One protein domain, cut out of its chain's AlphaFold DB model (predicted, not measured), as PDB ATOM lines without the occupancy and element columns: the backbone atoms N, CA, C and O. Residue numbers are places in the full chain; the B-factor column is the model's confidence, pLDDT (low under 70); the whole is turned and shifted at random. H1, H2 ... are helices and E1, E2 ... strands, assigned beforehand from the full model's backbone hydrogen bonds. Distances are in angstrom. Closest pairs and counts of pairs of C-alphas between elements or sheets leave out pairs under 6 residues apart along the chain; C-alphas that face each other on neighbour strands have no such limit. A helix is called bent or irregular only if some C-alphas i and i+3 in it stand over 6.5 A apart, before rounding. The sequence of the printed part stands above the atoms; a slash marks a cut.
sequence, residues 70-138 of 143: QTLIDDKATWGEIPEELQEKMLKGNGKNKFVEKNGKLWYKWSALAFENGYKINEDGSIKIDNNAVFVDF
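AT A GLANCE: This is residues 70 to 138 of the 143 residues of an uncharacterized protein of Fusobacterium nucleatum subsp. vincentii 4_1_13 (UniProt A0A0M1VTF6). A small twisted wall of four short strands, E1, E2, E3 and E6, has a separate two-strand hairpin, E4 and E5, set across from E1 and E2 with few contacts between. The short helix H1 sits by the E6 edge of the wall, and the longer helix H2 grazes the wall by E1 and E2, its Leu 91 coming near E5. The printed part has 69 residues with two named helices and six named strands, in the order H1 H2 E1 E2 E3 E4 E5 E6; the larger sheet runs E1 E2 E3 E6 and the smaller E4 E5, both antiparallel. The class is mixed, helices and strands; the whole is compact, with a radius of gyration of the C-alphas of 11.1 A, and rounded, spanning 32 by 27 by 22 A.

IN THESE COORDINATES: H1 is residues 70 to 74, with C-alpha 70 at (48.845, 13.899, 47.248). H2, residues 84 to 95, is 16.9 A long and irregular: C-alphas 91 and 94 are 9.5 A apart. E1 is residues 99 to 102 and E2 residues 105 to 108, each 9.4 A long. E3 is residues 113 to 115, E4 residues 119 to 121, E5 residues 127 to 129 and E6 residues 135 to 137, with C-alpha 137 at (51.457, 15.514, 39.660).

HOW THE PARTS SIT: E1, E2 and E3 form a meander, each strand the antiparallel neighbour of the one before. In the hairpin of E1 and E2, N 100 and O 107 are within hydrogen-bond range at 2.9 A. In the hairpin of E2 and E3, N 106 and O 115 are at 2.8 A. E3 and the edge strand E6 are antiparallel at 119 degrees, with N 136 and O 114 at 2.9 A. H1 is on this sheet but only grazes it; its closest C-alphas to E6 are those of Ile 73 and Val 136, 5.1 A apart. H2 only grazes the sheet too, with residues 90 to 93; the C-alphas of Leu 91 and Phe 99 are 7.3 A apart. In the hairpin of E4 and E5, N 120 and O 128 are at 2.8 A. The closest C-alphas of E2 and E4 are those of Leu 106 and Tyr 119, 7.4 A apart. H1 and H2 are apart. In H1 every O i to N i+4 pair is within hydrogen-bond range; in H2, 6 of 8 are.

THE WHOLE: The two C-alphas farthest apart are those of Asp 74 and Asp 124, 32.5 A. The printed part has no cut and no long link; the link from H1 to H2, 9 residues, is short, and the others are tight. The mean pLDDT of the printed part is 88.0, and residues 93 to 96 are under 70.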
ATOM      1  N   GLN A  70      47.620  13.138  47.004       88.31
ATOM      2  CA  GLN A  70      48.845  13.899  47.248       88.31
ATOM      3  C   GLN A  70      49.939  13.012  47.850       88.31
ATOM      4  O   GLN A  70      51.055  13.025  47.359       88.31
ATOM      5  N   THR A  71      49.602  12.171  48.834       88.31
ATOM      6  CA  THR A  71      50.549  11.206  49.415       88.31
ATOM      7  C   THR A  71      51.120  10.267  48.354       88.31
ATOM      8  O   THR A  71      52.321  10.037  48.332       88.31
ATOM      9  N   LEU A  72      50.286   9.761  47.438       91.75
ATOM     10  CA  LEU A  72      50.761   8.884  46.360       91.75
ATOM     11  C   LEU A  72      51.767   9.580  45.434       91.75
ATOM     12  O   LEU A  72      52.711   8.944  44.972       91.75
ATOM     13  N   ILE A  73      51.563  10.872  45.172       91.69
ATOM     14  CA  ILE A  73      52.464  11.696  44.361       91.69
ATOM     15  C   ILE A  73      53.766  11.975  45.124       91.69
ATOM     16  O   ILE A  73      54.848  11.743  44.589       91.69
ATOM     17  N   ASP A  74      53.663  12.441  46.373       87.69
ATOM     18  CA  ASP A  74      54.807  12.813  47.214       87.69
ATOM     19  C   ASP A  74      55.738  11.613  47.453       87.69
ATOM     20  O   ASP A  74      56.959  11.731  47.324       87.69
ATOM     21  N   ASP A  75      55.157  10.438  47.713       88.25
ATOM     22  CA  ASP A  75      55.888   9.193  47.968       88.25
ATOM     23  C   ASP A  75      56.398   8.522  46.677       88.25
ATOM     24  O   ASP A  75      57.066   7.486  46.749       88.25
ATOM     25  N   LYS A  76      56.080   9.074  45.493       90.62
ATOM     26  CA  LYS A  76      56.325   8.450  44.176       90.62
ATOM     27  C   LYS A  76      55.852   6.997  44.140       90.62
ATOM     28  O   LYS A  76      56.560   6.097  43.685       90.62
ATOM     29  N   ALA A  77      54.651   6.781  44.664       91.25
ATOM     30  CA  ALA A  77      54.038   5.473  44.758       91.25
ATOM     31  C   ALA A  77      53.849   4.854  43.368       91.25
ATOM     32  O   ALA A  77      53.595   5.571  42.394       91.25
ATOM     33  N   THR A  78      53.915   3.526  43.268       93.81
ATOM     34  CA  THR A  78      53.557   2.834  42.021       93.81
ATOM     35  C   THR A  78      52.130   2.291  42.046       93.81
ATOM     36  O   THR A  78      51.544   2.059  43.106       93.81
ATOM     37  N   TRP A  79      51.561   2.042  40.866       93.75
ATOM     38  CA  TRP A  79      50.242   1.424  40.719       93.75
ATOM     39  C   TRP A  79      50.126   0.083  41.461       93.75
ATOM     40  O   TRP A  79      49.111  -0.192  42.089       93.75
ATOM     41  N   GLY A  80      51.177  -0.738  41.444       88.75
ATOM     42  CA  GLY A  80      51.206  -2.033  42.126       88.75
ATOM     43  C   GLY A  80      51.328  -1.938  43.647       88.75
ATOM     44  O   GLY A  80      51.041  -2.911  44.337       88.75
ATOM     45  N   GLU A  81      51.745  -0.789  44.182       86.56
ATOM     46  CA  GLU A  81      51.848  -0.576  45.627       86.56
ATOM     47  C   GLU A  81      50.504  -0.208  46.273       86.56
ATOM     48  O   GLU A  81      50.343  -0.362  47.490       86.56
ATOM     49  N   ILE A  82      49.534   0.281  45.488       88.56
ATOM     50  CA  ILE A  82      48.193   0.592  45.990       88.56
ATOM     51  C   ILE A  82      47.291  -0.656  46.020       88.56
ATOM     52  O   ILE A  82      47.419  -1.529  45.158       88.56
ATOM     53  N   PRO A  83      46.345  -0.744  46.976       85.56
ATOM     54  CA  PRO A  83      45.418  -1.873  47.081       85.56
ATOM     55  C   PRO A  83      44.600  -2.104  45.809       85.56
ATOM     56  O   PRO A  83      44.159  -1.139  45.180       85.56
ATOM     57  N   GLU A  84      44.272  -3.367  45.516       85.31
ATOM     58  CA  GLU A  84      43.382  -3.737  44.402       85.31
ATOM     59  C   GLU A  84      42.041  -2.992  44.467       85.31
ATOM     60  O   GLU A  84      41.572  -2.475  43.458       85.31
ATOM     61  N   GLU A  85      41.463  -2.831  45.662       85.38
ATOM     62  CA  GLU A  85      40.219  -2.073  45.852       85.38
ATOM     63  C   GLU A  85      40.335  -0.623  45.336       85.38
ATOM     64  O   GLU A  85      39.408  -0.097  44.715       85.38
ATOM     65  N   LEU A  86      41.479   0.036  45.563       87.25
ATOM     66  CA  LEU A  86      41.722   1.392  45.071       87.25
ATOM     67  C   LEU A  86      41.949   1.396  43.555       87.25
ATOM     68  O   LEU A  86      41.374   2.236  42.862       87.25
ATOM     69  N   GLN A  87      42.709   0.429  43.032       89.81
ATOM     70  CA  GLN A  87      42.902   0.257  41.589       89.81
ATOM     71  C   GLN A  87      41.556   0.106  40.865       89.81
ATOM     72  O   GLN A  87      41.281   0.801  39.884       89.81
ATOM     73  N   GLU A  88      40.668  -0.742  41.390       87.19
ATOM     74  CA  GLU A  88      39.329  -0.950  40.847       87.19
ATOM     75  C   GLU A  88      38.460   0.306  40.935       87.19
ATOM     76  O   GLU A  88      37.826   0.678  39.943       87.19
ATOM     77  N   LYS A  89      38.450   0.997  42.084       85.75
ATOM     78  CA  LYS A  89      37.727   2.272  42.254       85.75
ATOM     79  C   LYS A  89      38.185   3.320  41.237       85.75
ATOM     80  O   LYS A  89      37.348   4.053  40.699       85.75
ATOM     81  N   MET A  90      39.486   3.391  40.959       87.50
ATOM     82  CA  MET A  90      40.056   4.333  39.995       87.50
ATOM     83  C   MET A  90      39.717   3.950  38.545       87.50
ATOM     84  O   MET A  90      39.314   4.814  37.765       87.50
ATOM     85  N   LEU A  91      39.792   2.666  38.181       86.00
ATOM     86  CA  LEU A  91      39.485   2.197  36.822       86.00
ATOM     87  C   LEU A  91      37.981   2.171  36.495       86.00
ATOM     88  O   LEU A  91      37.611   2.359  35.337       86.00
ATOM     89  N   LYS A  92      37.108   1.927  37.485       75.88
ATOM     90  CA  LYS A  92      35.661   1.685  37.283       75.88
ATOM     91  C   LYS A  92      34.738   2.775  37.844       75.88
ATOM     92  O   LYS A  92      33.519   2.607  37.798       75.88
ATOM     93  N   GLY A  93      35.262   3.869  38.402       58.78
ATOM     94  CA  GLY A  93      34.459   4.857  39.135       58.78
ATOM     95  C   GLY A  93      33.186   5.318  38.393       58.78
ATOM     96  O   GLY A  93      33.268   5.941  37.341       58.78
ATOM     97  N   ASN A  94      32.004   5.045  38.963       53.34
ATOM     98  CA  ASN A  94      30.665   5.314  38.399       53.34
ATOM     99  C   ASN A  94      30.402   4.732  36.990       53.34
ATOM    100  O   ASN A  94      29.642   5.304  36.209       53.34
ATOM    101  N   GLY A  95      31.007   3.587  36.659       60.28
ATOM    102  CA  GLY A  95      30.695   2.828  35.441       60.28
ATOM    103  C   GLY A  95      31.434   3.280  34.178       60.28
ATOM    104  O   GLY A  95      31.162   2.749  33.105       60.28
ATOM    105  N   LYS A  96      32.374   4.233  34.279       67.56
ATOM    106  CA  LYS A  96      33.289   4.622  33.191       67.56
ATOM    107  C   LYS A  96      34.705   4.813  33.726       67.56
ATOM    108  O   LYS A  96      34.887   5.204  34.877       67.56
ATOM    109  N   ASN A  97      35.700   4.583  32.872       72.56
ATOM    110  CA  ASN A  97      37.083   4.884  33.213       72.56
ATOM    111  C   ASN A  97      37.264   6.400  33.393       72.56
ATOM    112  O   ASN A  97      36.814   7.192  32.563       72.56
ATOM    113  N   LYS A  98      37.883   6.802  34.505       84.00
ATOM    114  CA  LYS A  98      38.171   8.207  34.824       84.00
ATOM    115  C   LYS A  98      39.519   8.671  34.284       84.00
ATOM    116  O   LYS A  98      39.806   9.861  34.363       84.00
ATOM    117  N   PHE A  99      40.336   7.774  33.754       90.44
ATOM    118  CA  PHE A  99      41.592   8.138  33.125       90.44
ATOM    119  C   PHE A  99      41.370   8.670  31.710       90.44
ATOM    120  O   PHE A  99      40.613   8.100  30.925       90.44
ATOM    121  N   VAL A 100      42.041   9.774  31.396       90.38
ATOM    122  CA  VAL A 100      42.069  10.388  30.067       90.38
ATOM    123  C   VAL A 100      43.500  10.753  29.714       90.38
ATOM    124  O   VAL A 100      44.252  11.224  30.565       90.38
ATOM    125  N   GLU A 101      43.886  10.554  28.460       91.19
ATOM    126  CA  GLU A 101      45.183  11.028  27.994       91.19
ATOM    127  C   GLU A 101      45.140  12.542  27.776       91.19
ATOM    128  O   GLU A 101      44.261  13.066  27.085       91.19
ATOM    129  N   LYS A 102      46.074  13.262  28.398       91.38
ATOM    130  CA  LYS A 102      46.220  14.709  28.246       91.38
ATOM    131  C   LYS A 102      47.678  15.101  28.444       91.38
ATOM    132  O   LYS A 102      48.303  14.676  29.406       91.38
ATOM    133  N   ASN A 103      48.208  15.928  27.543       89.06
ATOM    134  CA  ASN A 103      49.606  16.382  27.567       89.06
ATOM    135  C   ASN A 103      50.626  15.224  27.645       89.06
ATOM    136  O   ASN A 103      51.631  15.337  28.336       89.06
ATOM    137  N   GLY A 104      50.348  14.097  26.977       89.81
ATOM    138  CA  GLY A 104      51.209  12.907  27.012       89.81
ATOM    139  C   GLY A 104      51.214  12.156  28.350       89.81
ATOM    140  O   GLY A 104      52.076  11.312  28.561       89.81
ATOM    141  N   LYS A 105      50.277  12.466  29.256       93.94
ATOM    142  CA  LYS A 105      50.095  11.776  30.534       93.94
ATOM    143  C   LYS A 105      48.719  11.133  30.607       93.94
ATOM    144  O   LYS A 105      47.728  11.699  30.136       93.94
ATOM    145  N   LEU A 106      48.631   9.994  31.282       94.75
ATOM    146  CA  LEU A 106      47.364   9.379  31.647       94.75
ATOM    147  C   LEU A 106      46.839  10.017  32.935       94.75
ATOM    148  O   LEU A 106      47.231   9.645  34.038       94.75
ATOM    149  N   TRP A 107      45.959  11.000  32.793       93.88
ATOM    150  CA  TRP A 107      45.442  11.801  33.896       93.88
ATOM    151  C   TRP A 107      44.184  11.191  34.507       93.88
ATOM    152  O   TRP A 107      43.211  10.923  33.800       93.88
ATOM    153  N   TYR A 108      44.163  11.024  35.830       92.06
ATOM    154  CA  TYR A 108      42.940  10.705  36.555       92.06
ATOM    155  C   TYR A 108      42.076  11.963  36.667       92.06
ATOM    156  O   TYR A 108      42.381  12.903  37.401       92.06
ATOM    157  N   LYS A 109      40.986  11.992  35.899       87.25
ATOM    158  CA  LYS A 109      40.155  13.181  35.708       87.25
ATOM    159  C   LYS A 109      39.744  13.820  37.039       87.25
ATOM    160  O   LYS A 109      39.282  13.142  37.955       87.25
ATOM    161  N   TRP A 110      39.845  15.149  37.083       84.75
ATOM    162  CA  TRP A 110      39.496  15.997  38.232       84.75
ATOM    163  C   TRP A 110      40.384  15.835  39.476       84.75
ATOM    164  O   TRP A 110      40.025  16.346  40.534       84.75
ATOM    165  N   SER A 111      41.541  15.179  39.375       88.62
ATOM    166  CA  SER A 111      42.553  15.174  40.440       88.62
ATOM    167  C   SER A 111      43.876  15.782  39.960       88.62
ATOM    168  O   SER A 111      43.964  16.305  38.848       88.62
ATOM    169  N   ALA A 112      44.899  15.757  40.813       90.25
ATOM    170  CA  ALA A 112      46.282  16.055  40.440       90.25
ATOM    171  C   ALA A 112      47.060  14.801  40.010       90.25
ATOM    172  O   ALA A 112      48.227  14.896  39.690       90.25
ATOM    173  N   LEU A 113      46.448  13.621  40.008       93.00
ATOM    174  CA  LEU A 113      47.152  12.354  39.846       93.00
ATOM    175  C   LEU A 113      47.195  11.938  38.373       93.00
ATOM    176  O   LEU A 113      46.157  11.865  37.711       93.00
ATOM    177  N   ALA A 114      48.387  11.630  37.869       95.00
ATOM    178  CA  ALA A 114      48.592  11.100  36.525       95.00
ATOM    179  C   ALA A 114      49.719  10.056  36.471       95.00
ATOM    180  O   ALA A 114      50.427   9.848  37.454       95.00
ATOM    181  N   PHE A 115      49.890   9.440  35.300       95.38
ATOM    182  CA  PHE A 115      51.062   8.641  34.935       95.38
ATOM    183  C   PHE A 115      51.713   9.210  33.678       95.38
ATOM    184  O   PHE A 115      51.022   9.487  32.700       95.38
ATOM    185  N   GLU A 116      53.036   9.341  33.672       94.50
ATOM    186  CA  GLU A 116      53.795   9.730  32.468       94.50
ATOM    187  C   GLU A 116      54.155   8.530  31.595       94.50
ATOM    188  O   GLU A 116      54.422   8.665  30.407       94.50
ATOM    189  N   ASN A 117      54.201   7.345  32.198       93.56
ATOM    190  CA  ASN A 117      54.593   6.101  31.557       93.56
ATOM    191  C   ASN A 117      53.933   4.909  32.263       93.56
ATOM    192  O   ASN A 117      53.193   5.074  33.233       93.56
ATOM    193  N   GLY A 118      54.171   3.703  31.743       93.94
ATOM    194  CA  GLY A 118      53.635   2.480  32.337       93.94
ATOM    195  C   GLY A 118      52.130   2.316  32.127       93.94
ATOM    196  O   GLY A 118      51.466   1.689  32.940       93.94
ATOM    197  N   TYR A 119      51.566   2.861  31.047       94.06
ATOM    198  CA  TYR A 119      50.173   2.623  30.676       94.06
ATOM    199  C   TYR A 119      50.023   2.297  29.187       94.06
ATOM    200  O   TYR A 119      50.864   2.648  28.362       94.06
ATOM    201  N   LYS A 120      48.927   1.619  28.843       92.44
ATOM    202  CA  LYS A 120      48.508   1.335  27.469       92.44
ATOM    203  C   LYS A 120      47.010   1.567  27.329       92.44
ATOM    204  O   LYS A 120      46.223   1.025  28.104       92.44
ATOM    205  N   ILE A 121      46.630   2.319  26.303       89.19
ATOM    206  CA  ILE A 121      45.242   2.467  25.864       89.19
ATOM    207  C   ILE A 121      45.026   1.467  24.726       89.19
ATOM    208  O   ILE A 121      45.780   1.457  23.753       89.19
ATOM    209  N   ASN A 122      44.063   0.565  24.882       88.94
ATOM    210  CA  ASN A 122      43.705  -0.411  23.857       88.94
ATOM    211  C   ASN A 122      42.749   0.224  22.832       88.94
ATOM    212  O   ASN A 122      42.152   1.270  23.084       88.94
ATOM    213  N   GLU A 123      42.580  -0.423  21.679       85.88
ATOM    214  CA  GLU A 123      41.735   0.070  20.577       85.88
ATOM    215  C   GLU A 123      40.257   0.238  20.971       85.88
ATOM    216  O   GLU A 123      39.563   1.100  20.441       85.88
ATOM    217  N   ASP A 124      39.791  -0.547  21.945       83.75
ATOM    218  CA  ASP A 124      38.444  -0.465  22.519       83.75
ATOM    219  C   ASP A 124      38.283   0.667  23.557       83.75
ATOM    220  O   ASP A 124      37.224   0.810  24.169       83.75
ATOM    221  N   GLY A 125      39.332   1.466  23.784       80.88
ATOM    222  CA  GLY A 125      39.366   2.539  24.776       80.88
ATOM    223  C   GLY A 125      39.603   2.067  26.214       80.88
ATOM    224  O   GLY A 125      39.605   2.890  27.133       80.88
ATOM    225  N   SER A 126      39.814   0.765  26.448       84.19
ATOM    226  CA  SER A 126      40.199   0.255  27.767       84.19
ATOM    227  C   SER A 126      41.649   0.612  28.097       84.19
ATOM    228  O   SER A 126      42.507   0.704  27.222       84.19
ATOM    229  N   ILE A 127      41.939   0.807  29.383       88.19
ATOM    230  CA  ILE A 127      43.255   1.245  29.854       88.19
ATOM    231  C   ILE A 127      43.862   0.137  30.706       88.19
ATOM    232  O   ILE A 127      43.204  -0.398  31.598       88.19
ATOM    233  N   LYS A 128      45.123  -0.193  30.431       90.25
ATOM    234  CA  LYS A 128      45.968  -1.055  31.264       90.25
ATOM    235  C   LYS A 128      47.088  -0.215  31.859       90.25
ATOM    236  O   LYS A 128      47.681   0.588  31.145       90.25
ATOM    237  N   ILE A 129      47.370  -0.416  33.139       94.00
ATOM    238  CA  ILE A 129      48.421   0.288  33.879       94.00
ATOM    239  C   ILE A 129      49.362  -0.782  34.438       94.00
ATOM    240  O   ILE A 129      48.902  -1.774  35.003       94.00
ATOM    241  N   ASP A 130      50.658  -0.622  34.199       94.88
ATOM    242  CA  ASP A 130      51.718  -1.477  34.722       94.88
ATOM    243  C   ASP A 130      51.869  -1.239  36.225       94.88
ATOM    244  O   ASP A 130      51.792  -0.107  36.696       94.88
ATOM    245  N   ASN A 131      52.141  -2.296  36.985       92.19
ATOM    246  CA  ASN A 131      52.348  -2.202  38.430       92.19
ATOM    247  C   ASN A 131      53.522  -1.287  38.824       92.19
ATOM    248  O   ASN A 131      53.563  -0.806  39.954       92.19
ATOM    249  N   ASN A 132      54.460  -1.022  37.917       93.50
ATOM    250  CA  ASN A 132      55.583  -0.113  38.134       93.50
ATOM    251  C   ASN A 132      55.294   1.327  37.687       93.50
ATOM    252  O   ASN A 132      56.160   2.185  37.844       93.50
ATOM    253  N   ALA A 133      54.112   1.615  37.132       95.56
ATOM    254  CA  ALA A 133      53.737   2.970  36.746       95.56
ATOM    255  C   ALA A 133      53.697   3.876  37.983       95.56
ATOM    256  O   ALA A 133      52.995   3.572  38.949       95.56
ATOM    257  N   VAL A 134      54.455   4.972  37.955       95.56
ATOM    258  CA  VAL A 134      54.624   5.889  39.091       95.56
ATOM    259  C   VAL A 134      53.581   7.001  39.031       95.56
ATOM    260  O   VAL A 134      53.396   7.623  37.982       95.56
ATOM    261  N   PHE A 135      52.927   7.276  40.158       94.62
ATOM    262  CA  PHE A 135      52.029   8.420  40.280       94.62
ATOM    263  C   PHE A 135      52.817   9.734  40.265       94.62
ATOM    264  O   PHE A 135      53.785   9.905  41.005       94.62
ATOM    265  N   VAL A 136      52.366  10.681  39.447       94.31
ATOM    266  CA  VAL A 136      52.944  12.028  39.341       94.31
ATOM    267  C   VAL A 136      51.877  13.108  39.486       94.31
ATOM    268  O   VAL A 136      50.685  12.843  39.292       94.31
ATOM    269  N   ASP A 137      52.316  14.337  39.773       93.75
ATOM    270  CA  ASP A 137      51.457  15.514  39.660       93.75
ATOM    271  C   ASP A 137      51.208  15.837  38.179       93.75
ATOM    272  O   ASP A 137      52.128  16.022  37.379       93.75
ATOM    273  N   PHE A 138      49.937  15.914  37.806       93.31
ATOM    274  CA  PHE A 138      49.490  16.305  36.483       93.31
ATOM    275  C   PHE A 138      49.787  17.778  36.177       93.31
ATOM    276  O   PHE A 138      50.034  18.117  35.022       93.31
TER     277      PHE A 138